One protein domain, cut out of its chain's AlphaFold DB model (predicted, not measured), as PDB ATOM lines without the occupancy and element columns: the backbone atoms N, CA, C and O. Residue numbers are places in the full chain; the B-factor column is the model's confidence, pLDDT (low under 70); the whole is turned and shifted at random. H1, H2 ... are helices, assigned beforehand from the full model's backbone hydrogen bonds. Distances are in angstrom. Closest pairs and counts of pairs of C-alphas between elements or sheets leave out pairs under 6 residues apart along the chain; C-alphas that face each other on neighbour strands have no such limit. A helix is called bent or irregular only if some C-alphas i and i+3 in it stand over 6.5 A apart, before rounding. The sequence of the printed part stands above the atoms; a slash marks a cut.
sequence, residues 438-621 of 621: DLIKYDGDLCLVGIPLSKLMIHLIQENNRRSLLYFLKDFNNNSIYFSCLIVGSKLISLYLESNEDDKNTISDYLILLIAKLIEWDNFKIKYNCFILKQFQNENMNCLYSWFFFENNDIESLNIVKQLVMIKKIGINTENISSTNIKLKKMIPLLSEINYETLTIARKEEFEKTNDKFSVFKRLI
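This is residues 438 to 621 of the 621 residues of an uncharacterized protein of Bacillus sp. AFS002410 (UniProt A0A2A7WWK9). Two antiparallel helices, H4 and H5, make the core of a compact helical body; the hairpin of H2 and H3 packs along one side of them, completing a four-helix up-and-down bundle, and the hairpin of H6 and H7 crosses the other side, with H8 on H7. H9 leaves this body as a long arm, and residues 611 to 621, of which 611 to 618 belong to H9, stick out free of the rest. The printed part has 184 residues with nine named helices, H1 to H9 in chain order, and no named strand: all helix. It is compact, with a radius of gyration of the C-alphas of 17.4 A, yet elongated, spanning 61 by 40 by 32 A.

H1, residues 438 to 443, begins at C-alpha 438 (186.641, 224.030, 263.521). H2 takes residues 447 to 462 and 22.1 A, H3 residues 466 to 475. H4, residues 480 to 498, is 27.6 A long; H5, residues 501 to 519, is 26.4 A long with a kink of 29 degrees near residue 508. H6 is residues 523 to 538, 23.2 A, and H7 residues 552 to 570, 27.7 A. H8, residues 582 to 591, is irregular: C-alphas 586 and 589 are 7.1 A apart. H9, residues 598 to 618, runs 30.6 A to C-alpha 618 (172.293, 174.167, 247.614).

H5 is the hub, touching five helices. With H4 it forms a hairpin at a shallow tilt of 26 degrees, closest at the C-alphas of Tyr 496 and Lys 504, 5.5 A. H2 touches H4 at Ser 454 and Ser 484, C-alphas 4.4 A apart. H3 touches H5 at a shallow tilt of 12 degrees, closest at the C-alphas of Leu 473 and Lys 517, 6.4 A. H7 touches H4 at a steep tilt of 67 degrees, the closest C-alphas being Ser 490 and Leu 558, 4.6 A. H6 and H7 are a hairpin at 4 degrees, a shallow tilt, with the C-alphas of Lys 534 and Ile 555 closest at 6.7 A. H8 touches H7, closest at the C-alphas of Ile 560 and Leu 584, 5.9 A. H9 touches H3 with residues 599 to 607 alone, closest at the C-alphas of Arg 467 and Glu 606, 6.3 A. H1 touches no helix. Every O i to N i+4 pair is within hydrogen-bond range in H1, H3, H4 and H7; the counts are 11 of 12 in H2 and H6, 13 of 15 in H5, 16 of 17 in H9 and 2 of 6 in H8, where 6 of 7 O i to N i+3 pairs are.

The C-alphas farthest apart, of Glu 539 and Ile 621, are 61.3 A apart. The printed part has no cut; the links H6 to H7 and H7 to H8 are long. Mean pLDDT of the printed part is 77.8, with residues 438 to 444, 573 to 580 and 610 to 621 among those under 70.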
ATOM      1  N   ASP A 438     187.168 224.501 264.805       51.41
ATOM      2  CA  ASP A 438     186.641 224.030 263.521       51.41
ATOM      3  C   ASP A 438     186.517 222.499 263.483       51.41
ATOM      4  O   ASP A 438     185.470 221.983 263.102       51.41
ATOM      5  N   LEU A 439     187.513 221.751 263.969       56.38
ATOM      6  CA  LEU A 439     187.417 220.288 264.050       56.38
ATOM      7  C   LEU A 439     186.240 219.812 264.910       56.38
ATOM      8  O   LEU A 439     185.463 218.975 264.461       56.38
ATOM      9  N   ILE A 440     186.065 220.363 266.113       58.06
ATOM     10  CA  ILE A 440     184.944 220.001 266.997       58.06
ATOM     11  C   ILE A 440     183.600 220.392 266.363       58.06
ATOM     12  O   ILE A 440     182.601 219.694 266.536       58.06
ATOM     13  N   LYS A 441     183.566 221.501 265.619       52.53
ATOM     14  CA  LYS A 441     182.368 222.004 264.943       52.53
ATOM     15  C   LYS A 441     181.946 221.144 263.745       52.53
ATOM     16  O   LYS A 441     180.746 221.049 263.503       52.53
ATOM     17  N   TYR A 442     182.890 220.543 263.015       50.44
ATOM     18  CA  TYR A 442     182.602 219.747 261.812       50.44
ATOM     19  C   TYR A 442     182.571 218.230 262.050       50.44
ATOM     20  O   TYR A 442     181.784 217.545 261.406       50.44
ATOM     21  N   ASP A 443     183.385 217.705 262.970       56.50
ATOM     22  CA  ASP A 443     183.496 216.260 263.229       56.50
ATOM     23  C   ASP A 443     182.766 215.811 264.510       56.50
ATOM     24  O   ASP A 443     182.567 214.614 264.715       56.50
ATOM     25  N   GLY A 444     182.346 216.748 265.370       63.00
ATOM     26  CA  GLY A 444     181.735 216.440 266.665       63.00
ATOM     27  C   GLY A 444     182.701 215.768 267.656       63.00
ATOM     28  O   GLY A 444     183.917 215.737 267.461       63.00
ATOM     29  N   ASP A 445     182.164 215.219 268.753       70.75
ATOM     30  CA  ASP A 445     182.945 214.437 269.725       70.75
ATOM     31  C   ASP A 445     183.077 212.976 269.246       70.75
ATOM     32  O   ASP A 445     182.340 212.084 269.679       70.75
ATOM     33  N   LEU A 446     184.051 212.718 268.362       79.12
ATOM     34  CA  LEU A 446     184.309 211.397 267.753       79.12
ATOM     35  C   LEU A 446     184.441 210.257 268.771       79.12
ATOM     36  O   LEU A 446     184.127 209.108 268.455       79.12
ATOM     37  N   CYS A 447     184.878 210.576 269.990       79.56
ATOM     38  CA  CYS A 447     185.108 209.639 271.086       79.56
ATOM     39  C   CYS A 447     183.829 208.937 271.566       79.56
ATOM     40  O   CYS A 447     183.909 207.807 272.045       79.56
ATOM     41  N   LEU A 448     182.663 209.584 271.441       81.88
ATOM     42  CA  LEU A 448     181.387 209.055 271.942       81.88
ATOM     43  C   LEU A 448     181.005 207.745 271.250       81.88
ATOM     44  O   LEU A 448     180.595 206.796 271.910       81.88
ATOM     45  N   VAL A 449     181.198 207.681 269.932       85.00
ATOM     46  CA  VAL A 449     180.977 206.468 269.129       85.00
ATOM     47  C   VAL A 449     182.276 205.698 268.945       85.00
ATOM     48  O   VAL A 449     182.292 204.475 269.019       85.00
ATOM     49  N   GLY A 450     183.387 206.406 268.733       86.75
ATOM     50  CA  GLY A 450     184.660 205.800 268.371       86.75
ATOM     51  C   GLY A 450     185.209 204.850 269.441       86.75
ATOM     52  O   GLY A 450     185.768 203.807 269.106       86.75
ATOM     53  N   ILE A 451     184.996 205.152 270.729       87.06
ATOM     54  CA  ILE A 451     185.385 204.262 271.832       87.06
ATOM     55  C   ILE A 451     184.561 202.962 271.834       87.06
ATOM     56  O   ILE A 451     185.167 201.895 271.707       87.06
ATOM     57  N   PRO A 452     183.220 202.981 271.968       89.56
ATOM     58  CA  PRO A 452     182.439 201.746 271.975       89.56
ATOM     59  C   PRO A 452     182.564 200.970 270.653       89.56
ATOM     60  O   PRO A 452     182.625 199.741 270.683       89.56
ATOM     61  N   LEU A 453     182.689 201.654 269.509       90.00
ATOM     62  CA  LEU A 453     182.899 201.013 268.207       90.00
ATOM     63  C   LEU A 453     184.259 200.302 268.127       90.00
ATOM     64  O   LEU A 453     184.320 199.170 267.657       90.00
ATOM     65  N   SER A 454     185.332 200.895 268.669       90.56
ATOM     66  CA  SER A 454     186.650 200.237 268.731       90.56
ATOM     67  C   SER A 454     186.601 198.921 269.507       90.56
ATOM     68  O   SER A 454     187.237 197.945 269.118       90.56
ATOM     69  N   LYS A 455     185.788 198.858 270.567       90.50
ATOM     70  CA  LYS A 455     185.597 197.631 271.340       90.50
ATOM     71  C   LYS A 455     184.862 196.564 270.544       90.50
ATOM     72  O   LYS A 455     185.284 195.414 270.564       90.50
ATOM     73  N   LEU A 456     183.797 196.945 269.838       92.06
ATOM     74  CA  LEU A 456     183.098 196.026 268.945       92.06
ATOM     75  C   LEU A 456     184.058 195.482 267.880       92.06
ATOM     76  O   LEU A 456     184.111 194.279 267.673       92.06
ATOM     77  N   MET A 457     184.876 196.338 267.266       92.31
ATOM     78  CA  MET A 457     185.868 195.914 266.273       92.31
ATOM     79  C   MET A 457     186.906 194.942 266.847       92.31
ATOM     80  O   MET A 457     187.199 193.937 266.209       92.31
ATOM     81  N   ILE A 458     187.432 195.198 268.052       91.81
ATOM     82  CA  ILE A 458     188.336 194.259 268.741       91.81
ATOM     83  C   ILE A 458     187.637 192.916 268.966       91.81
ATOM     84  O   ILE A 458     188.231 191.875 268.706       91.81
ATOM     85  N   HIS A 459     186.375 192.935 269.399       92.19
ATOM     86  CA  HIS A 459     185.599 191.716 269.610       92.19
ATOM     87  C   HIS A 459     185.402 190.922 268.309       92.19
ATOM     88  O   HIS A 459     185.623 189.717 268.293       92.19
ATOM     89  N   LEU A 460     185.084 191.597 267.201       91.25
ATOM     90  CA  LEU A 460     184.956 190.962 265.885       91.25
ATOM     91  C   LEU A 460     186.274 190.341 265.406       91.25
ATOM     92  O   LEU A 460     186.253 189.272 264.804       91.25
ATOM     93  N   ILE A 461     187.414 190.985 265.677       90.75
ATOM     94  CA  ILE A 461     188.742 190.438 265.362       90.75
ATOM     95  C   ILE A 461     189.023 189.186 266.200       90.75
ATOM     96  O   ILE A 461     189.481 188.184 265.658       90.75
ATOM     97  N   GLN A 462     188.700 189.215 267.496       89.12
ATOM     98  CA  GLN A 462     188.852 188.061 268.393       89.12
ATOM     99  C   GLN A 462     187.991 186.865 267.962       89.12
ATOM    100  O   GLN A 462     188.420 185.726 268.103       89.12
ATOM    101  N   GLU A 463     186.801 187.113 267.410       87.69
ATOM    102  CA  GLU A 463     185.921 186.072 266.859       87.69
ATOM    103  C   GLU A 463     186.238 185.710 265.395       87.69
ATOM    104  O   GLU A 463     185.529 184.914 264.784       87.69
ATOM    105  N   ASN A 464     187.295 186.289 264.814       85.81
ATOM    106  CA  ASN A 464     187.674 186.132 263.409       85.81
ATOM    107  C   ASN A 464     186.539 186.465 262.409       85.81
ATOM    108  O   ASN A 464     186.452 185.908 261.313       85.81
ATOM    109  N   ASN A 465     185.646 187.394 262.770       85.88
ATOM    110  CA  ASN A 465     184.498 187.808 261.962       85.88
ATOM    111  C   ASN A 465     184.888 188.928 260.977       85.88
ATOM    112  O   ASN A 465     184.426 190.075 261.055       85.88
ATOM    113  N   ARG A 466     185.761 188.581 260.019       87.06
ATOM    114  CA  ARG A 466     186.307 189.501 259.002       87.06
ATOM    115  C   ARG A 466     185.215 190.190 258.181       87.06
ATOM    116  O   ARG A 466     185.327 191.382 257.897       87.06
ATOM    117  N   ARG A 467     184.124 189.486 257.857       84.31
ATOM    118  CA  ARG A 467     182.978 190.034 257.107       84.31
ATOM    119  C   ARG A 467     182.342 191.231 257.817       84.31
ATOM    120  O   ARG A 467     182.148 192.277 257.197       84.31
ATOM    121  N   SER A 468     182.031 191.088 259.104       84.69
ATOM    122  CA  SER A 468     181.407 192.156 259.895       84.69
ATOM    123  C   SER A 468     182.354 193.338 260.093       84.69
ATOM    124  O   SER A 468     181.935 194.491 260.017       84.69
ATOM    125  N   LEU A 469     183.650 193.071 260.273       89.06
ATOM    126  CA  LEU A 469     184.661 194.122 260.344       89.06
ATOM    127  C   LEU A 469     184.741 194.926 259.034       89.06
ATOM    128  O   LEU A 469     184.755 196.156 259.067       89.06
ATOM    129  N   LEU A 470     184.750 194.251 257.880       88.31
ATOM    130  CA  LEU A 470     184.805 194.897 256.563       88.31
ATOM    131  C   LEU A 470     183.575 195.763 256.272       88.31
ATOM    132  O   LEU A 470     183.714 196.800 255.623       88.31
ATOM    133  N   TYR A 471     182.400 195.379 256.778       85.31
ATOM    134  CA  TYR A 471     181.211 196.229 256.723       85.31
ATOM    135  C   TYR A 471     181.477 197.581 257.405       85.31
ATOM    136  O   TYR A 471     181.270 198.629 256.797       85.31
ATOM    137  N   PHE A 472     182.037 197.584 258.622       84.44
ATOM    138  CA  PHE A 472     182.375 198.835 259.306       84.44
ATOM    139  C   PHE A 472     183.459 199.634 258.578       84.44
ATOM    140  O   PHE A 472     183.340 200.847 258.440       84.44
ATOM    141  N   LEU A 473     184.506 198.980 258.075       87.75
ATOM    142  CA  LEU A 473     185.598 199.690 257.404       87.75
ATOM    143  C   LEU A 473     185.167 200.327 256.079       87.75
ATOM    144  O   LEU A 473     185.678 201.389 255.725       87.75
ATOM    145  N   LYS A 474     184.232 199.720 255.343       83.69
ATOM    146  CA  LYS A 474     183.844 200.212 254.017       83.69
ATOM    147  C   LYS A 474     182.556 201.028 254.017       83.69
ATOM    148  O   LYS A 474     182.519 202.079 253.382       83.69
ATOM    149  N   ASP A 475     181.529 200.566 254.720       74.44
ATOM    150  CA  ASP A 475     180.178 201.117 254.605       74.44
ATOM    151  C   ASP A 475     179.874 202.152 255.707       74.44
ATOM    152  O   ASP A 475     179.002 203.005 255.537       74.44
ATOM    153  N   PHE A 476     180.627 202.169 256.818       75.38
ATOM    154  CA  PHE A 476     180.430 203.132 257.909       75.38
ATOM    155  C   PHE A 476     181.053 204.503 257.588       75.38
ATOM    156  O   PHE A 476     182.213 204.777 257.892       75.38
ATOM    157  N   ASN A 477     180.271 205.392 256.976       62.31
ATOM    158  CA  ASN A 477     180.729 206.715 256.529       62.31
ATOM    159  C   ASN A 477     180.634 207.809 257.618       62.31
ATOM    160  O   ASN A 477     180.063 208.874 257.400       62.31
ATOM    161  N   ASN A 478     181.150 207.532 258.817       76.25
ATOM    162  CA  ASN A 478     181.229 208.496 259.921       76.25
ATOM    163  C   ASN A 478     182.668 208.544 260.443       76.25
ATOM    164  O   ASN A 478     183.275 207.498 260.660       76.25
ATOM    165  N   ASN A 479     183.203 209.745 260.696       82.94
ATOM    166  CA  ASN A 479     184.585 209.957 261.137       82.94
ATOM    167  C   ASN A 479     184.973 209.187 262.415       82.94
ATOM    168  O   ASN A 479     186.157 208.929 262.646       82.94
ATOM    169  N   SER A 480     183.995 208.753 263.216       85.19
ATOM    170  CA  SER A 480     184.227 207.878 264.364       85.19
ATOM    171  C   SER A 480     184.848 206.527 263.999       85.19
ATOM    172  O   SER A 480     185.557 205.983 264.842       85.19
ATOM    173  N   ILE A 481     184.676 206.011 262.769       88.81
ATOM    174  CA  ILE A 481     185.357 204.777 262.337       88.81
ATOM    175  C   ILE A 481     186.873 204.955 262.316       88.81
ATOM    176  O   ILE A 481     187.594 204.099 262.815       88.81
ATOM    177  N   TYR A 482     187.369 206.090 261.816       90.25
ATOM    178  CA  TYR A 482     188.804 206.362 261.779       90.25
ATOM    179  C   TYR A 482     189.365 206.525 263.192       90.25
ATOM    180  O   TYR A 482     190.445 206.018 263.498       90.25
ATOM    181  N   PHE A 483     188.604 207.167 264.083       88.81
ATOM    182  CA  PHE A 483     188.951 207.237 265.500       88.81
ATOM    183  C   PHE A 483     189.038 205.836 266.128       88.81
ATOM    184  O   PHE A 483     190.007 205.537 266.826       88.81
ATOM    185  N   SER A 484     188.083 204.949 265.833       90.62
ATOM    186  CA  SER A 484     188.139 203.547 266.257       90.62
ATOM    187  C   SER A 484     189.349 202.819 265.679       90.62
ATOM    188  O   SER A 484     190.054 202.155 266.432       90.62
ATOM    189  N   CYS A 485     189.654 202.980 264.388       93.38
ATOM    190  CA  CYS A 485     190.823 202.373 263.749       93.38
ATOM    191  C   CYS A 485     192.143 202.807 264.401       93.38
ATOM    192  O   CYS A 485     193.038 201.977 264.524       93.38
ATOM    193  N   LEU A 486     192.271 204.060 264.862       92.50
ATOM    194  CA  LEU A 486     193.450 204.493 265.626       92.50
ATOM    195  C   LEU A 486     193.607 203.701 266.930       92.50
ATOM    196  O   LEU A 486     194.720 203.306 267.263       92.50
ATOM    197  N   ILE A 487     192.500 203.453 267.638       90.38
ATOM    198  CA  ILE A 487     192.483 202.694 268.897       90.38
ATOM    199  C   ILE A 487     192.779 201.214 268.667       90.38
ATOM    200  O   ILE A 487     193.598 200.620 269.366       90.38
ATOM    201  N   VAL A 488     192.093 200.596 267.707       92.62
ATOM    202  CA  VAL A 488     192.276 199.169 267.420       92.62
ATOM    203  C   VAL A 488     193.667 198.930 266.843       92.62
ATOM    204  O   VAL A 488     194.362 198.024 267.288       92.62
ATOM    205  N   GLY A 489     194.112 199.783 265.919       91.88
ATOM    206  CA  GLY A 489     195.429 199.691 265.300       91.88
ATOM    207  C   GLY A 489     196.559 199.793 266.320       91.88
ATOM    208  O   GLY A 489     197.489 198.998 266.260       91.88
ATOM    209  N   SER A 490     196.474 200.702 267.299       91.31
ATOM    210  CA  SER A 490     197.508 200.790 268.337       91.31
ATOM    211  C   SER A 490     197.578 199.516 269.175       91.31
ATOM    212  O   SER A 490     198.675 199.026 269.421       91.31
ATOM    213  N   LYS A 491     196.429 198.935 269.542       89.62
ATOM    214  CA  LYS A 491     196.383 197.679 270.305       89.62
ATOM    215  C   LYS A 491     196.904 196.491 269.506       89.62
ATOM    216  O   LYS A 491     197.671 195.698 270.035       89.62
ATOM    217  N   LEU A 492     196.541 196.383 268.228       90.12
ATOM    218  CA  LEU A 492     197.054 195.320 267.364       90.12
ATOM    219  C   LEU A 492     198.561 195.445 267.125       90.12
ATOM    220  O   LEU A 492     199.235 194.425 267.088       90.12
ATOM    221  N   ILE A 493     199.112 196.659 267.002       90.06
ATOM    222  CA  ILE A 493     200.568 196.850 266.911       90.06
ATOM    223  C   ILE A 493     201.253 196.406 268.207       90.06
ATOM    224  O   ILE A 493     202.260 195.703 268.129       90.06
ATOM    225  N   SER A 494     200.718 196.781 269.375       87.69
ATOM    226  CA  SER A 494     201.236 196.310 270.668       87.69
ATOM    227  C   SER A 494     201.249 194.777 270.713       87.69
ATOM    228  O   SER A 494     202.299 194.182 270.936       87.69
ATOM    229  N   LEU A 495     200.120 194.143 270.374       86.75
ATOM    230  CA  LEU A 495     199.987 192.685 270.336       86.75
ATOM    231  C   LEU A 495     200.944 192.034 269.330       86.75
ATOM    232  O   LEU A 495     201.638 191.085 269.677       86.75
ATOM    233  N   TYR A 496     201.049 192.551 268.104       87.06
ATOM    234  CA  TYR A 496     201.942 192.014 267.071       87.06
ATOM    235  C   TYR A 496     203.408 192.002 267.523       87.06
ATOM    236  O   TYR A 496     204.157 191.071 267.219       87.06
ATOM    237  N   LEU A 497     203.840 193.043 268.242       84.81
ATOM    238  CA  LEU A 497     205.209 193.140 268.750       84.81
ATOM    239  C   LEU A 497     205.510 192.106 269.843       84.81
ATOM    240  O   LEU A 497     206.677 191.746 270.001       84.81
ATOM    241  N   GLU A 498     204.484 191.640 270.554       82.56
ATOM    242  CA  GLU A 498     204.574 190.713 271.688       82.56
ATOM    243  C   GLU A 498     204.242 189.253 271.312       82.56
ATOM    244  O   GLU A 498     204.575 188.342 272.065       82.56
ATOM    245  N   SER A 499     203.633 189.012 270.144       81.12
ATOM    246  CA  SER A 499     203.118 187.694 269.729       81.12
ATOM    247  C   SER A 499     204.160 186.772 269.066       81.12
ATOM    248  O   SER A 499     205.203 187.216 268.566       81.12
ATOM    249  N   ASN A 500     203.842 185.471 269.007       76.31
ATOM    250  CA  ASN A 500     204.596 184.446 268.268       76.31
ATOM    251  C   ASN A 500     204.373 184.564 266.741       76.31
ATOM    252  O   ASN A 500     203.504 185.314 266.302       76.31
ATOM    253  N   GLU A 501     205.169 183.874 265.909       71.94
ATOM    254  CA  GLU A 501     205.098 184.028 264.438       71.94
ATOM    255  C   GLU A 501     203.745 183.636 263.821       71.94
ATOM    256  O   GLU A 501     203.274 184.348 262.936       71.94
ATOM    257  N   ASP A 502     203.074 182.599 264.325       67.19
ATOM    258  CA  ASP A 502     201.773 182.163 263.786       67.19
ATOM    259  C   ASP A 502     200.657 183.200 264.021       67.19
ATOM    260  O   ASP A 502     199.870 183.513 263.123       67.19
ATOM    261  N   ASP A 503     200.633 183.810 265.208       73.94
ATOM    262  CA  ASP A 503     199.661 184.849 265.565       73.94
ATOM    263  C   ASP A 503     199.914 186.155 264.794       73.94
ATOM    264  O   ASP A 503     198.977 186.896 264.480       73.94
ATOM    265  N   LYS A 504     201.177 186.432 264.432       81.44
ATOM    266  CA  LYS A 504     201.555 187.644 263.691       81.44
ATOM    267  C   LYS A 504     200.891 187.732 262.330       81.44
ATOM    268  O   LYS A 504     200.482 188.834 261.982       81.44
ATOM    269  N   ASN A 505     200.735 186.620 261.611       81.44
ATOM    270  CA  ASN A 505     200.095 186.611 260.291       81.44
ATOM    271  C   ASN A 505     198.613 187.008 260.371       81.44
ATOM    272  O   ASN A 505     198.109 187.804 259.582       81.44
ATOM    273  N   THR A 506     197.903 186.508 261.383       80.38
ATOM    274  CA  THR A 506     196.494 186.873 261.584       80.38
ATOM    275  C   THR A 506     196.369 188.340 262.000       80.38
ATOM    276  O   THR A 506     195.497 189.067 261.526       80.38
ATOM    277  N   ILE A 507     197.267 188.813 262.869       85.19
ATOM    278  CA  ILE A 507     197.277 190.208 263.324       85.19
ATOM    279  C   ILE A 507     197.673 191.166 262.184       85.19
ATOM    280  O   ILE A 507     197.089 192.249 262.083       85.19
ATOM    281  N   SER A 508     198.619 190.785 261.315       86.12
ATOM    282  CA  SER A 508     199.038 191.591 260.161       86.12
ATOM    283  C   SER A 508     197.899 191.813 259.180       86.12
ATOM    284  O   SER A 508     197.685 192.954 258.775       86.12
ATOM    285  N   ASP A 509     197.118 190.773 258.882       87.19
ATOM    286  CA  ASP A 509     195.945 190.864 258.010       87.19
ATOM    287  C   ASP A 509     194.971 191.944 258.492       87.19
ATOM    288  O   ASP A 509     194.557 192.826 257.735       87.19
ATOM    289  N   TYR A 510     194.629 191.929 259.782       91.25
ATOM    290  CA  TYR A 510     193.732 192.928 260.357       91.25
ATOM    291  C   TYR A 510     194.366 194.324 260.414       91.25
ATOM    292  O   TYR A 510     193.689 195.315 260.126       91.25
ATOM    293  N   LEU A 511     195.662 194.430 260.729       90.94
ATOM    294  CA  LEU A 511     196.400 195.699 260.707       90.94
ATOM    295  C   LEU A 511     196.390 196.348 259.322       90.94
ATOM    296  O   LEU A 511     196.150 197.552 259.225       90.94
ATOM    297  N   ILE A 512     196.601 195.563 258.265       91.31
ATOM    298  CA  ILE A 512     196.567 196.012 256.868       91.31
ATOM    299  C   ILE A 512     195.215 196.653 256.552       91.31
ATOM    300  O   ILE A 512     195.177 197.775 256.043       91.31
ATOM    301  N   LEU A 513     194.106 196.008 256.931       92.62
ATOM    302  CA  LEU A 513     192.757 196.546 256.717       92.62
ATOM    303  C   LEU A 513     192.531 197.868 257.473       92.62
ATOM    304  O   LEU A 513     191.985 198.823 256.915       92.62
ATOM    305  N   LEU A 514     192.967 197.959 258.733       92.88
ATOM    306  CA  LEU A 514     192.805 199.176 259.539       92.88
ATOM    307  C   LEU A 514     193.654 200.341 259.017       92.88
ATOM    308  O   LEU A 514     193.172 201.474 258.958       92.88
ATOM    309  N   ILE A 515     194.906 200.081 258.629       91.38
ATOM    310  CA  ILE A 515     195.801 201.100 258.068       91.38
ATOM    311  C   ILE A 515     195.283 201.553 256.700       91.38
ATOM    312  O   ILE A 515     195.255 202.758 256.448       91.38
ATOM    313  N   ALA A 516     194.805 200.628 255.857       91.25
ATOM    314  CA  ALA A 516     194.164 200.952 254.583       91.25
ATOM    315  C   ALA A 516     193.001 201.937 254.775       91.25
ATOM    316  O   ALA A 516     192.933 202.944 254.074       91.25
ATOM    317  N   LYS A 517     192.154 201.720 255.793       92.00
ATOM    318  CA  LYS A 517     191.085 202.669 256.129       92.00
ATOM    319  C   LYS A 517     191.639 204.021 256.577       92.00
ATOM    320  O   LYS A 517     191.219 205.056 256.075       92.00
ATOM    321  N   LEU A 518     192.603 204.045 257.497       91.31
ATOM    322  CA  LEU A 518     193.175 205.292 258.027       91.31
ATOM    323  C   LEU A 518     193.848 206.173 256.962       91.31
ATOM    324  O   LEU A 518     193.909 207.389 257.141       91.31
ATOM    325  N   ILE A 519     194.335 205.595 255.861       89.88
ATOM    326  CA  ILE A 519     194.937 206.335 254.741       89.88
ATOM    327  C   ILE A 519     193.937 207.291 254.077       89.88
ATOM    328  O   ILE A 519     194.332 208.380 253.650       89.88
ATOM    329  N   GLU A 520     192.649 206.941 254.058       88.44
ATOM    330  CA  GLU A 520     191.580 207.795 253.528       88.44
ATOM    331  C   GLU A 520     191.379 209.073 254.362       88.44
ATOM    332  O   GLU A 520     190.863 210.066 253.856       88.44
ATOM    333  N   TRP A 521     191.788 209.080 255.638       89.12
ATOM    334  CA  TRP A 521     191.490 210.175 256.561       89.12
ATOM    335  C   TRP A 521     192.490 211.330 256.479       89.12
ATOM    336  O   TRP A 521     193.680 211.129 256.231       89.12
ATOM    337  N   ASP A 522     192.043 212.558 256.745       86.50
ATOM    338  CA  ASP A 522     192.885 213.752 256.647       86.50
ATOM    339  C   ASP A 522     194.083 213.722 257.606       86.50
ATOM    340  O   ASP A 522     193.964 213.450 258.805       86.50
ATOM    341  N   ASN A 523     195.257 214.121 257.104       84.88
ATOM    342  CA  ASN A 523     196.508 214.089 257.874       84.88
ATOM    343  C   ASN A 523     196.430 214.917 259.161       84.88
ATOM    344  O   ASN A 523     196.996 214.551 260.195       84.88
ATOM    345  N   PHE A 524     195.751 216.059 259.087       81.81
ATOM    346  CA  PHE A 524     195.562 216.938 260.230       81.81
ATOM    347  C   PHE A 524     194.656 216.297 261.294       81.81
ATOM    348  O   PHE A 524     195.011 216.309 262.474       81.81
ATOM    349  N   LYS A 525     193.564 215.642 260.877       84.25
ATOM    350  CA  LYS A 525     192.635 214.934 261.770       84.25
ATOM    351  C   LYS A 525     193.304 213.758 262.479       84.25
ATOM    352  O   LYS A 525     193.130 213.613 263.687       84.25
ATOM    353  N   ILE A 526     194.146 212.992 261.781       87.12
ATOM    354  CA  ILE A 526     194.956 211.926 262.393       87.12
ATOM    355  C   ILE A 526     195.869 212.506 263.480       87.12
ATOM    356  O   ILE A 526     195.883 212.029 264.615       87.12
ATOM    357  N   LYS A 527     196.626 213.568 263.161       84.94
ATOM    358  CA  LYS A 527     197.550 214.204 264.116       84.94
ATOM    359  C   LYS A 527     196.819 214.709 265.363       84.94
ATOM    360  O   LYS A 527     197.315 214.482 266.466       84.94
ATOM    361  N   TYR A 528     195.672 215.361 265.179       82.56
ATOM    362  CA  TYR A 528     194.844 215.881 266.264       82.56
ATOM    363  C   TYR A 528     194.275 214.761 267.143       82.56
ATOM    364  O   TYR A 528     194.473 214.766 268.354       82.56
ATOM    365  N   ASN A 529     193.650 213.744 266.549       83.75
ATOM    366  CA  ASN A 529     193.018 212.674 267.320       83.75
ATOM    367  C   ASN A 529     194.037 211.772 268.033       83.75
ATOM    368  O   ASN A 529     193.781 211.336 269.153       83.75
ATOM    369  N   CYS A 530     195.240 211.580 267.479       85.81
ATOM    370  CA  CYS A 530     196.342 210.961 268.223       85.81
ATOM    371  C   CYS A 530     196.768 211.791 269.446       85.81
ATOM    372  O   CYS A 530     197.171 211.220 270.457       85.81
ATOM    373  N   PHE A 531     196.724 213.126 269.373       81.69
ATOM    374  CA  PHE A 531     196.994 213.986 270.528       81.69
ATOM    375  C   PHE A 531     195.888 213.857 271.585       81.69
ATOM    376  O   PHE A 531     196.204 213.670 272.756       81.69
ATOM    377  N   ILE A 532     194.619 213.870 271.173       78.12
ATOM    378  CA  ILE A 532     193.469 213.685 272.070       78.12
ATOM    379  C   ILE A 532     193.522 212.330 272.790       78.12
ATOM    380  O   ILE A 532     193.391 212.284 274.011       78.12
ATOM    381  N   LEU A 533     193.806 211.238 272.071       80.00
ATOM    382  CA  LEU A 533     193.969 209.903 272.663       80.00
ATOM    383  C   LEU A 533     195.072 209.859 273.732       80.00
ATOM    384  O   LEU A 533     194.884 209.245 274.776       80.00
ATOM    385  N   LYS A 534     196.190 210.568 273.524       78.62
ATOM    386  CA  LYS A 534     197.253 210.687 274.538       78.62
ATOM    387  C   LYS A 534     196.820 211.488 275.766       78.62
ATOM    388  O   LYS A 534     197.222 211.159 276.879       78.62
ATOM    389  N   GLN A 535     196.022 212.541 275.579       72.38
ATOM    390  CA  GLN A 535     195.509 213.344 276.694       72.38
ATOM    391  C   GLN A 535     194.574 212.531 277.593       72.38
ATOM    392  O   GLN A 535     194.681 212.631 278.812       72.38
ATOM    393  N   PHE A 536     193.740 211.658 277.010       69.19
ATOM    394  CA  PHE A 536     192.866 210.760 277.776       69.19
ATOM    395  C   PHE A 536     193.609 209.837 278.755       69.19
ATOM    396  O   PHE A 536     192.992 209.389 279.717       69.19
ATOM    397  N   GLN A 537     194.896 209.557 278.532       67.19
ATOM    398  CA  GLN A 537     195.715 208.732 279.426       67.19
ATOM    399  C   GLN A 537     196.530 209.544 280.439       67.19
ATOM    400  O   GLN A 537     196.703 209.106 281.572       67.19
ATOM    401  N   ASN A 538     197.065 210.699 280.034       57.62
ATOM    402  CA  ASN A 538     197.987 211.481 280.868       57.62
ATOM    403  C   ASN A 538     197.291 212.263 281.977       57.62
ATOM    404  O   ASN A 538     197.864 212.502 283.040       57.62
ATOM    405  N   GLU A 539     196.074 212.719 281.722       51.78
ATOM    406  CA  GLU A 539     195.279 213.341 282.756       51.78
ATOM    407  C   GLU A 539     194.510 212.215 283.464       51.78
ATOM    408  O   GLU A 539     193.940 211.357 282.798       51.78
ATOM    409  N   ASN A 540     194.446 212.209 284.804       48.88
ATOM    410  CA  ASN A 540     193.480 211.415 285.590       48.88
ATOM    411  C   ASN A 540     192.032 211.882 285.292       48.88
ATOM    412  O   ASN A 540     191.257 212.206 286.195       48.88
ATOM    413  N   MET A 541     191.704 212.051 284.015       51.00
ATOM    414  CA  MET A 541     190.462 212.562 283.493       51.00
ATOM    415  C   MET A 541     189.436 211.457 283.501       51.00
ATOM    416  O   MET A 541     189.711 210.272 283.320       51.00
ATOM    417  N   ASN A 542     188.214 211.903 283.729       56.44
ATOM    418  CA  ASN A 542     187.030 211.081 283.805       56.44
ATOM    419  C   ASN A 542     186.918 210.196 282.568       56.44
ATOM    420  O   ASN A 542     186.576 210.686 281.492       56.44
ATOM    421  N   CYS A 543     187.177 208.898 282.735       68.38
ATOM    422  CA  CYS A 543     186.915 207.925 281.692       68.38
ATOM    423  C   CYS A 543     185.450 208.077 281.266       68.38
ATOM    424  O   CYS A 543     184.540 208.037 282.101       68.38
ATOM    425  N   LEU A 544     185.217 208.293 279.972       76.50
ATOM    426  CA  LEU A 544     183.858 208.401 279.433       76.50
ATOM    427  C   LEU A 544     183.081 207.115 279.695       76.50
ATOM    428  O   LEU A 544     181.953 207.123 280.183       76.50
ATOM    429  N   TYR A 545     183.760 205.996 279.457       82.31
ATOM    430  CA  TYR A 545     183.246 204.657 279.657       82.31
ATOM    431  C   TYR A 545     184.143 203.878 280.612       82.31
ATOM    432  O   TYR A 545     185.354 204.078 280.637       82.31
ATOM    433  N   SER A 546     183.564 202.945 281.371       67.69
ATOM    434  CA  SER A 546     184.223 202.279 282.510       67.69
ATOM    435  C   SER A 546     185.455 201.415 282.179       67.69
ATOM    436  O   SER A 546     186.025 200.830 283.087       67.69
ATOM    437  N   TRP A 547     185.838 201.295 280.903       59.88
ATOM    438  CA  TRP A 547     186.790 200.294 280.395       59.88
ATOM    439  C   TRP A 547     187.582 200.784 279.167       59.88
ATOM    440  O   TRP A 547     187.855 200.007 278.253       59.88
ATOM    441  N   PHE A 548     187.877 202.081 279.069       60.03
ATOM    442  CA  PHE A 548     188.794 202.581 278.039       60.03
ATOM    443  C   PHE A 548     190.192 202.727 278.640       60.03
ATOM    444  O   PHE A 548     190.471 203.724 279.296       60.03
ATOM    445  N   PHE A 549     191.042 201.716 278.442       58.75
ATOM    446  CA  PHE A 549     192.435 201.740 278.882       58.75
ATOM    447  C   PHE A 549     193.352 201.549 277.671       58.75
ATOM    448  O   PHE A 549     193.259 200.538 276.964       58.75
ATOM    449  N   PHE A 550     194.164 202.576 277.422       66.62
ATOM    450  CA  PHE A 550     195.430 202.473 276.711       66.62
ATOM    451  C   PHE A 550     196.497 202.171 277.756       66.62
ATOM    452  O   PHE A 550     196.592 202.876 278.764       66.62
ATOM    453  N   GLU A 551     197.287 201.135 277.525       71.06
ATOM    454  CA  GLU A 551     198.506 200.924 278.296       71.06
ATOM    455  C   GLU A 551     199.618 201.857 277.792       71.06
ATOM    456  O   GLU A 551     199.514 202.464 276.724       71.06
ATOM    457  N   ASN A 552     200.712 202.008 278.544       72.38
ATOM    458  CA  ASN A 552     201.840 202.836 278.093       72.38
ATOM    459  C   ASN A 552     202.390 202.353 276.734       72.38
ATOM    460  O   ASN A 552     202.706 203.177 275.872       72.38
ATOM    461  N   ASN A 553     202.408 201.032 276.514       78.38
ATOM    462  CA  ASN A 553     202.791 200.419 275.240       78.38
ATOM    463  C   ASN A 553     201.849 200.833 274.097       78.38
ATOM    464  O   ASN A 553     202.315 201.107 272.991       78.38
ATOM    465  N   ASP A 554     200.551 200.991 274.367       82.31
ATOM    466  CA  ASP A 554     199.579 201.403 273.353       82.31
ATOM    467  C   ASP A 554     199.800 202.848 272.879       82.31
ATOM    468  O   ASP A 554     199.517 203.153 271.720       82.31
ATOM    469  N   ILE A 555     200.346 203.752 273.709       81.12
ATOM    470  CA  ILE A 555     200.721 205.107 273.248       81.12
ATOM    471  C   ILE A 555     201.895 205.045 272.275       81.12
ATOM    472  O   ILE A 555     201.914 205.765 271.267       81.12
ATOM    473  N   GLU A 556     202.912 204.246 272.597       85.62
ATOM    474  CA  GLU A 556     204.051 204.058 271.704       85.62
ATOM    475  C   GLU A 556     203.568 203.498 270.368       85.62
ATOM    476  O   GLU A 556     203.862 204.072 269.316       85.62
ATOM    477  N   SER A 557     202.726 202.465 270.418       89.00
ATOM    478  CA  SER A 557     202.084 201.863 269.252       89.00
ATOM    479  C   SER A 557     201.203 202.849 268.482       89.00
ATOM    480  O   SER A 557     201.239 202.868 267.254       89.00
ATOM    481  N   LEU A 558     200.483 203.756 269.150       89.69
ATOM    482  CA  LEU A 558     199.704 204.814 268.497       89.69
ATOM    483  C   LEU A 558     200.589 205.761 267.669       89.69
ATOM    484  O   LEU A 558     200.191 206.206 266.589       89.69
ATOM    485  N   ASN A 559     201.810 206.059 268.134       88.50
ATOM    486  CA  ASN A 559     202.770 206.823 267.331       88.50
ATOM    487  C   ASN A 559     203.228 206.041 266.100       88.50
ATOM    488  O   ASN A 559     203.384 206.649 265.040       88.50
ATOM    489  N   ILE A 560     203.408 204.725 266.231       89.31
ATOM    490  CA  ILE A 560     203.767 203.845 265.116       89.31
ATOM    491  C   ILE A 560     202.634 203.828 264.081       89.31
ATOM    492  O   ILE A 560     202.909 204.095 262.915       89.31
ATOM    493  N   VAL A 561     201.366 203.649 264.487       90.75
ATOM    494  CA  VAL A 561     200.195 203.738 263.580       90.75
ATOM    495  C   VAL A 561     200.215 205.055 262.807       90.75
ATOM    496  O   VAL A 561     200.152 205.071 261.577       90.75
ATOM    497  N   LYS A 562     200.360 206.178 263.521       91.31
ATOM    498  CA  LYS A 562     200.436 207.506 262.905       91.31
ATOM    499  C   LYS A 562     201.580 207.593 261.888       91.31
ATOM    500  O   LYS A 562     201.388 208.167 260.820       91.31
ATOM    501  N   GLN A 563     202.765 207.085 262.218       88.62
ATOM    502  CA  GLN A 563     203.927 207.121 261.328       88.62
ATOM    503  C   GLN A 563     203.713 206.258 260.081       88.62
ATOM    504  O   GLN A 563     203.960 206.749 258.985       88.62
ATOM    505  N   LEU A 564     203.188 205.040 260.228       88.56
ATOM    506  CA  LEU A 564     202.880 204.133 259.117       88.56
ATOM    507  C   LEU A 564     201.912 204.768 258.112       88.56
ATOM    508  O   LEU A 564     202.194 204.792 256.914       88.56
ATOM    509  N   VAL A 565     200.819 205.365 258.602       88.81
ATOM    510  CA  VAL A 565     199.847 206.059 257.744       88.81
ATOM    511  C   VAL A 565     200.503 207.233 257.009       88.81
ATOM    512  O   VAL A 565     200.306 207.401 255.809       88.81
ATOM    513  N   MET A 566     201.330 208.031 257.695       87.25
ATOM    514  CA  MET A 566     202.005 209.183 257.081       87.25
ATOM    515  C   MET A 566     203.045 208.761 256.037       87.25
ATOM    516  O   MET A 566     203.107 209.381 254.979       87.25
ATOM    517  N   ILE A 567     203.827 207.707 256.302       85.38
ATOM    518  CA  ILE A 567     204.804 207.143 255.356       85.38
ATOM    519  C   ILE A 567     204.097 206.733 254.067       85.38
ATOM    520  O   ILE A 567     204.508 207.157 252.985       85.38
ATOM    521  N   LYS A 568     203.001 205.973 254.184       86.31
ATOM    522  CA  LYS A 568     202.255 205.483 253.023       86.31
ATOM    523  C   LYS A 568     201.575 206.606 252.242       86.31
ATOM    524  O   LYS A 568     201.621 206.593 251.018       86.31
ATOM    525  N   LYS A 569     200.994 207.599 252.928       84.62
ATOM    526  CA  LYS A 569     200.326 208.743 252.279       84.62
ATOM    527  C   LYS A 569     201.281 209.701 251.574       84.62
ATOM    528  O   LYS A 569     200.908 210.275 250.559       84.62
ATOM    529  N   ILE A 570     202.468 209.927 252.135       81.88
ATOM    530  CA  ILE A 570     203.449 210.884 251.597       81.88
ATOM    531  C   ILE A 570     204.363 210.217 250.553       81.88
ATOM    532  O   ILE A 570     204.992 210.916 249.766       81.88
ATOM    533  N   GLY A 571     204.417 208.881 250.508       72.88
ATOM    534  CA  GLY A 571     205.294 208.150 249.591       72.88
ATOM    535  C   GLY A 571     206.766 208.241 250.000       72.88
ATOM    536  O   GLY A 571     207.642 208.392 249.153       72.88
ATOM    537  N   ILE A 572     207.047 208.205 251.308       72.19
ATOM    538  CA  ILE A 572     208.421 208.283 251.827       72.19
ATOM    539  C   ILE A 572     209.172 207.001 251.450       72.19
ATOM    540  O   ILE A 572     208.675 205.909 251.722       72.19
ATOM    541  N   ASN A 573     210.381 207.128 250.886       62.88
ATOM    542  CA  ASN A 573     211.227 205.968 250.604       62.88
ATOM    543  C   ASN A 573     211.607 205.259 251.920       62.88
ATOM    544  O   ASN A 573     212.299 205.816 252.777       62.88
ATOM    545  N   THR A 574     211.120 204.029 252.073       65.38
ATOM    546  CA  THR A 574     211.236 203.220 253.288       65.38
ATOM    547  C   THR A 574     212.640 202.668 253.526       65.38
ATOM    548  O   THR A 574     212.947 202.293 254.656       65.38
ATOM    549  N   GLU A 575     213.506 202.671 252.507       58.62
ATOM    550  CA  GLU A 575     214.904 202.220 252.600       58.62
ATOM    551  C   GLU A 575     215.765 203.138 253.489       58.62
ATOM    552  O   GLU A 575     216.731 202.683 254.098       58.62
ATOM    553  N   ASN A 576     215.364 204.408 253.647       53.25
ATOM    554  CA  ASN A 576     216.110 205.440 254.381       53.25
ATOM    555  C   ASN A 576     215.559 205.750 255.785       53.25
ATOM    556  O   ASN A 576     216.025 206.693 256.433       53.25
ATOM    557  N   ILE A 577     214.559 205.008 256.280       60.25
ATOM    558  CA  ILE A 577     214.026 205.227 257.633       60.25
ATOM    559  C   ILE A 577     215.099 204.804 258.643       60.25
ATOM    560  O   ILE A 577     215.379 203.620 258.836       60.25
ATOM    561  N   SER A 578     215.741 205.811 259.238       48.66
ATOM    562  CA  SER A 578     216.937 205.670 260.063       48.66
ATOM    563  C   SER A 578     216.738 204.734 261.260       48.66
ATOM    564  O   SER A 578     215.652 204.603 261.826       48.66
ATOM    565  N   SER A 579     217.848 204.116 261.659       48.25
ATOM    566  CA  SER A 579     218.102 203.125 262.720       48.25
ATOM    567  C   SER A 579     217.557 203.411 264.134       48.25
ATOM    568  O   SER A 579     217.890 202.688 265.068       48.25
ATOM    569  N   THR A 580     216.719 204.428 264.330       53.97
ATOM    570  CA  THR A 580     216.317 204.925 265.654       53.97
ATOM    571  C   THR A 580     215.025 204.314 266.206       53.97
ATOM    572  O   THR A 580     214.837 204.331 267.419       53.97
ATOM    573  N   ASN A 581     214.149 203.720 265.379       70.56
ATOM    574  CA  ASN A 581     212.921 203.065 265.859       70.56
ATOM    575  C   ASN A 581     212.763 201.633 265.313       70.56
ATOM    576  O   ASN A 581     212.116 201.389 264.292       70.56
ATOM    577  N   ILE A 582     213.344 200.671 266.038       77.62
ATOM    578  CA  ILE A 582     213.330 199.235 265.704       77.62
ATOM    579  C   ILE A 582     211.895 198.689 265.594       77.62
ATOM    580  O   ILE A 582     211.622 197.866 264.720       77.62
ATOM    581  N   LYS A 583     210.963 199.161 266.437       83.75
ATOM    582  CA  LYS A 583     209.553 198.731 266.414       83.75
ATOM    583  C   LYS A 583     208.858 199.163 265.117       83.75
ATOM    584  O   LYS A 583     208.169 198.354 264.507       83.75
ATOM    585  N   LEU A 584     209.094 200.396 264.652       82.88
ATOM    586  CA  LEU A 584     208.565 200.884 263.371       82.88
ATOM    587  C   LEU A 584     209.118 200.075 262.192       82.88
ATOM    588  O   LEU A 584     208.353 199.688 261.314       82.88
ATOM    589  N   LYS A 585     210.425 199.768 262.192       81.06
ATOM    590  CA  LYS A 585     211.065 199.006 261.107       81.06
ATOM    591  C   LYS A 585     210.415 197.637 260.888       81.06
ATOM    592  O   LYS A 585     210.233 197.236 259.744       81.06
ATOM    593  N   LYS A 586     210.014 196.957 261.968       82.50
ATOM    594  CA  LYS A 586     209.308 195.664 261.903       82.50
ATOM    595  C   LYS A 586     207.926 195.746 261.237       82.50
ATOM    596  O   LYS A 586     207.437 194.726 260.775       82.50
ATOM    597  N   MET A 587     207.317 196.932 261.179       84.94
ATOM    598  CA  MET A 587     205.972 197.145 260.629       84.94
ATOM    599  C   MET A 587     205.972 197.674 259.192       84.94
ATOM    600  O   MET A 587     204.949 197.611 258.520       84.94
ATOM    601  N   ILE A 588     207.100 198.202 258.707       82.56
ATOM    602  CA  ILE A 588     207.231 198.744 257.345       82.56
ATOM    603  C   ILE A 588     206.847 197.732 256.248       82.56
ATOM    604  O   ILE A 588     206.173 198.162 255.311       82.56
ATOM    605  N   PRO A 589     207.200 196.429 256.327       84.50
ATOM    606  CA  PRO A 589     206.832 195.462 255.290       84.50
ATOM    607  C   PRO A 589     205.322 195.407 255.016       84.50
ATOM    608  O   PRO A 589     204.923 195.344 253.854       84.50
ATOM    609  N   LEU A 590     204.490 195.579 256.052       81.88
ATOM    610  CA  LEU A 590     203.024 195.597 255.943       81.88
ATOM    611  C   LEU A 590     202.507 196.707 255.016       81.88
ATOM    612  O   LEU A 590     201.423 196.601 254.453       81.88
ATOM    613  N   LEU A 591     203.271 197.790 254.830       81.50
ATOM    614  CA  LEU A 591     202.884 198.885 253.940       81.50
ATOM    615  C   LEU A 591     202.943 198.500 252.460       81.50
ATOM    616  O   LEU A 591     202.296 199.170 251.650       81.50
ATOM    617  N   SER A 592     203.722 197.480 252.091       78.38
ATOM    618  CA  SER A 592     203.838 197.019 250.701       78.38
ATOM    619  C   SER A 592     202.546 196.359 250.204       78.38
ATOM    620  O   SER A 592     202.180 196.536 249.046       78.38
ATOM    621  N   GLU A 593     201.801 195.726 251.110       78.38
ATOM    622  CA  GLU A 593     200.543 195.016 250.837       78.38
ATOM    623  C   GLU A 593     199.319 195.948 250.781       78.38
ATOM    624  O   GLU A 593     198.231 195.563 250.352       78.38
ATOM    625  N   ILE A 594     199.487 197.208 251.189       82.69
ATOM    626  CA  ILE A 594     198.407 198.194 251.224       82.69
ATOM    627  C   ILE A 594     198.367 198.982 249.911       82.69
ATOM    628  O   ILE A 594     199.338 199.634 249.523       82.69
ATOM    629  N   ASN A 595     197.211 199.020 249.262       80.31
ATOM    630  CA  ASN A 595     196.888 199.881 248.130       80.31
ATOM    631  C   ASN A 595     195.499 200.526 248.337       80.31
ATOM    632  O   ASN A 595     194.799 200.234 249.308       80.31
ATOM    633  N   TYR A 596     195.096 201.434 247.443       74.62
ATOM    634  CA  TYR A 596     193.784 202.095 247.539       74.62
ATOM    635  C   TYR A 596     192.601 201.124 247.379       74.62
ATOM    636  O   TYR A 596     191.488 201.427 247.800       74.62
ATOM    637  N   GLU A 597     192.827 199.946 246.795       83.19
ATOM    638  CA  GLU A 597     191.804 198.936 246.535       83.19
ATOM    639  C   GLU A 597     191.741 197.838 247.609       83.19
ATOM    640  O   GLU A 597     190.811 197.033 247.575       83.19
ATOM    641  N   THR A 598     192.648 197.820 248.596       86.19
ATOM    642  CA  THR A 598     192.812 196.726 249.572       86.19
ATOM    643  C   THR A 598     191.500 196.371 250.270       86.19
ATOM    644  O   THR A 598     191.123 195.204 250.325       86.19
ATOM    645  N   LEU A 599     190.741 197.368 250.741       86.19
ATOM    646  CA  LEU A 599     189.437 197.139 251.383       86.19
ATOM    647  C   LEU A 599     188.379 196.594 250.412       86.19
ATOM    648  O   LEU A 599     187.478 195.853 250.807       86.19
ATOM    649  N   THR A 600     188.459 196.968 249.134       84.56
ATOM    650  CA  THR A 600     187.527 196.502 248.103       84.56
ATOM    651  C   THR A 600     187.834 195.076 247.674       84.56
ATOM    652  O   THR A 600     186.891 194.297 247.539       84.56
ATOM    653  N   ILE A 601     189.112 194.730 247.519       86.75
ATOM    654  CA  ILE A 601     189.573 193.371 247.222       86.75
ATOM    655  C   ILE A 601     189.193 192.436 248.375       86.75
ATOM    656  O   ILE A 601     188.443 191.488 248.160       86.75
ATOM    657  N   ALA A 602     189.553 192.787 249.614       84.44
ATOM    658  CA  ALA A 602     189.249 191.973 250.792       84.44
ATOM    659  C   ALA A 602     187.741 191.717 250.985       84.44
ATOM    660  O   ALA A 602     187.339 190.646 251.439       84.44
ATOM    661  N   ARG A 603     186.878 192.681 250.627       83.31
ATOM    662  CA  ARG A 603     185.418 192.484 250.653       83.31
ATOM    663  C   ARG A 603     184.930 191.526 249.572       83.31
ATOM    664  O   ARG A 603     184.010 190.763 249.850       83.31
ATOM    665  N   LYS A 604     185.489 191.585 248.359       82.88
ATOM    666  CA  LYS A 604     185.126 190.660 247.275       82.88
ATOM    667  C   LYS A 604     185.499 189.228 247.646       82.88
ATOM    668  O   LYS A 604     184.632 188.367 247.597       82.88
ATOM    669  N   GLU A 605     186.716 189.019 248.142       85.50
ATOM    670  CA  GLU A 605     187.194 187.706 248.598       85.50
ATOM    671  C   GLU A 605     186.287 187.101 249.682       85.50
ATOM    672  O   GLU A 605     185.906 185.935 249.610       85.50
ATOM    673  N   GLU A 606     185.885 187.888 250.686       82.94
ATOM    674  CA  GLU A 606     184.977 187.407 251.738       82.94
ATOM    675  C   GLU A 606     183.545 187.153 251.234       82.94
ATOM    676  O   GLU A 606     182.851 186.258 251.729       82.94
ATOM    677  N   PHE A 607     183.089 187.909 250.233       74.75
ATOM    678  CA  PHE A 607     181.793 187.677 249.592       74.75
ATOM    679  C   PHE A 607     181.793 186.396 248.742       74.75
ATOM    680  O   PHE A 607     180.826 185.638 248.758       74.75
ATOM    681  N   GLU A 608     182.894 186.111 248.047       77.19
ATOM    682  CA  GLU A 608     183.084 184.876 247.280       77.19
ATOM    683  C   GLU A 608     183.133 183.652 248.207       77.19
ATOM    684  O   GLU A 608     182.328 182.735 248.046       77.19
ATOM    685  N   LYS A 609     183.936 183.695 249.282       76.12
ATOM    686  CA  LYS A 609     183.997 182.622 250.298       76.12
ATOM    687  C   LYS A 609     182.637 182.289 250.920       76.12
ATOM    688  O   LYS A 609     182.367 181.137 251.266       76.12
ATOM    689  N   THR A 610     181.788 183.296 251.127       65.06
ATOM    690  CA  THR A 610     180.448 183.087 251.691       65.06
ATOM    691  C   THR A 610     179.486 182.502 250.662       65.06
ATOM    692  O   THR A 610     178.787 181.542 250.986       65.06
ATOM    693  N   ASN A 611     179.490 182.995 249.422       61.06
ATOM    694  CA  ASN A 611     178.696 182.407 248.340       61.06
ATOM    695  C   ASN A 611     179.063 180.943 248.081       61.06
ATOM    696  O   ASN A 611     178.163 180.120 247.908       61.06
ATOM    697  N   ASP A 612     180.347 180.593 248.142       57.34
ATOM    698  CA  ASP A 612     180.800 179.214 247.973       57.34
ATOM    699  C   ASP A 612     180.255 178.304 249.082       57.34
ATOM    700  O   ASP A 612     179.675 177.258 248.778       57.34
ATOM    701  N   LYS A 613     180.290 178.736 250.353       55.75
ATOM    702  CA  LYS A 613     179.680 177.996 251.480       55.75
ATOM    703  C   LYS A 613     178.174 177.756 251.305       55.75
ATOM    704  O   LYS A 613     177.700 176.656 251.588       55.75
ATOM    705  N   PHE A 614     177.414 178.741 250.823       49.25
ATOM    706  CA  PHE A 614     175.968 178.587 250.594       49.25
ATOM    707  C   PHE A 614     175.636 177.810 249.306       49.25
ATOM    708  O   PHE A 614     174.607 177.134 249.241       49.25
ATOM    709  N   SER A 615     176.500 177.856 248.289       43.31
ATOM    710  CA  SER A 615     176.335 177.081 247.053       43.31
ATOM    711  C   SER A 615     176.539 175.575 247.268       43.31
ATOM    712  O   SER A 615     175.825 174.774 246.667       43.31
ATOM    713  N   VAL A 616     177.436 175.188 248.184       39.41
ATOM    714  CA  VAL A 616     177.643 173.791 248.600       39.41
ATOM    715  C   VAL A 616     176.401 173.239 249.308       39.41
ATOM    716  O   VAL A 616     175.980 172.127 249.006       39.41
ATOM    717  N   PHE A 617     175.736 174.032 250.156       33.25
ATOM    718  CA  PHE A 617     174.464 173.642 250.779       33.25
ATOM    719  C   PHE A 617     173.316 173.485 249.768       33.25
ATOM    720  O   PHE A 617     172.506 172.575 249.906       33.25
ATOM    721  N   LYS A 618     173.269 174.311 248.713       34.47
ATOM    722  CA  LYS A 618     172.293 174.167 247.614       34.47
ATOM    723  C   LYS A 618     172.511 172.937 246.726       34.47
ATOM    724  O   LYS A 618     171.609 172.604 245.972       34.47
ATOM    725  N   ARG A 619     173.686 172.298 246.771       38.78
ATOM    726  CA  ARG A 619     173.968 171.032 246.065       38.78
ATOM    727  C   ARG A 619     173.714 169.789 246.930       38.78
ATOM    728  O   ARG A 619     173.841 168.681 246.423       38.78
ATOM    729  N   LEU A 620     173.406 169.976 248.216       34.28
ATOM    730  CA  LEU A 620     173.120 168.919 249.198       34.28
ATOM    731  C   LEU A 620     171.613 168.760 249.502       34.28
ATOM    732  O   LEU A 620     171.252 167.877 250.276       34.28
ATOM    733  N   ILE A 621     170.760 169.597 248.899       31.33
ATOM    734  CA  ILE A 621     169.294 169.459 248.815       31.33
ATOM    735  C   ILE A 621     168.976 169.073 247.375       31.33
ATOM    736  O   ILE A 621     168.125 168.177 247.183       31.33
TER     737      ILE A 621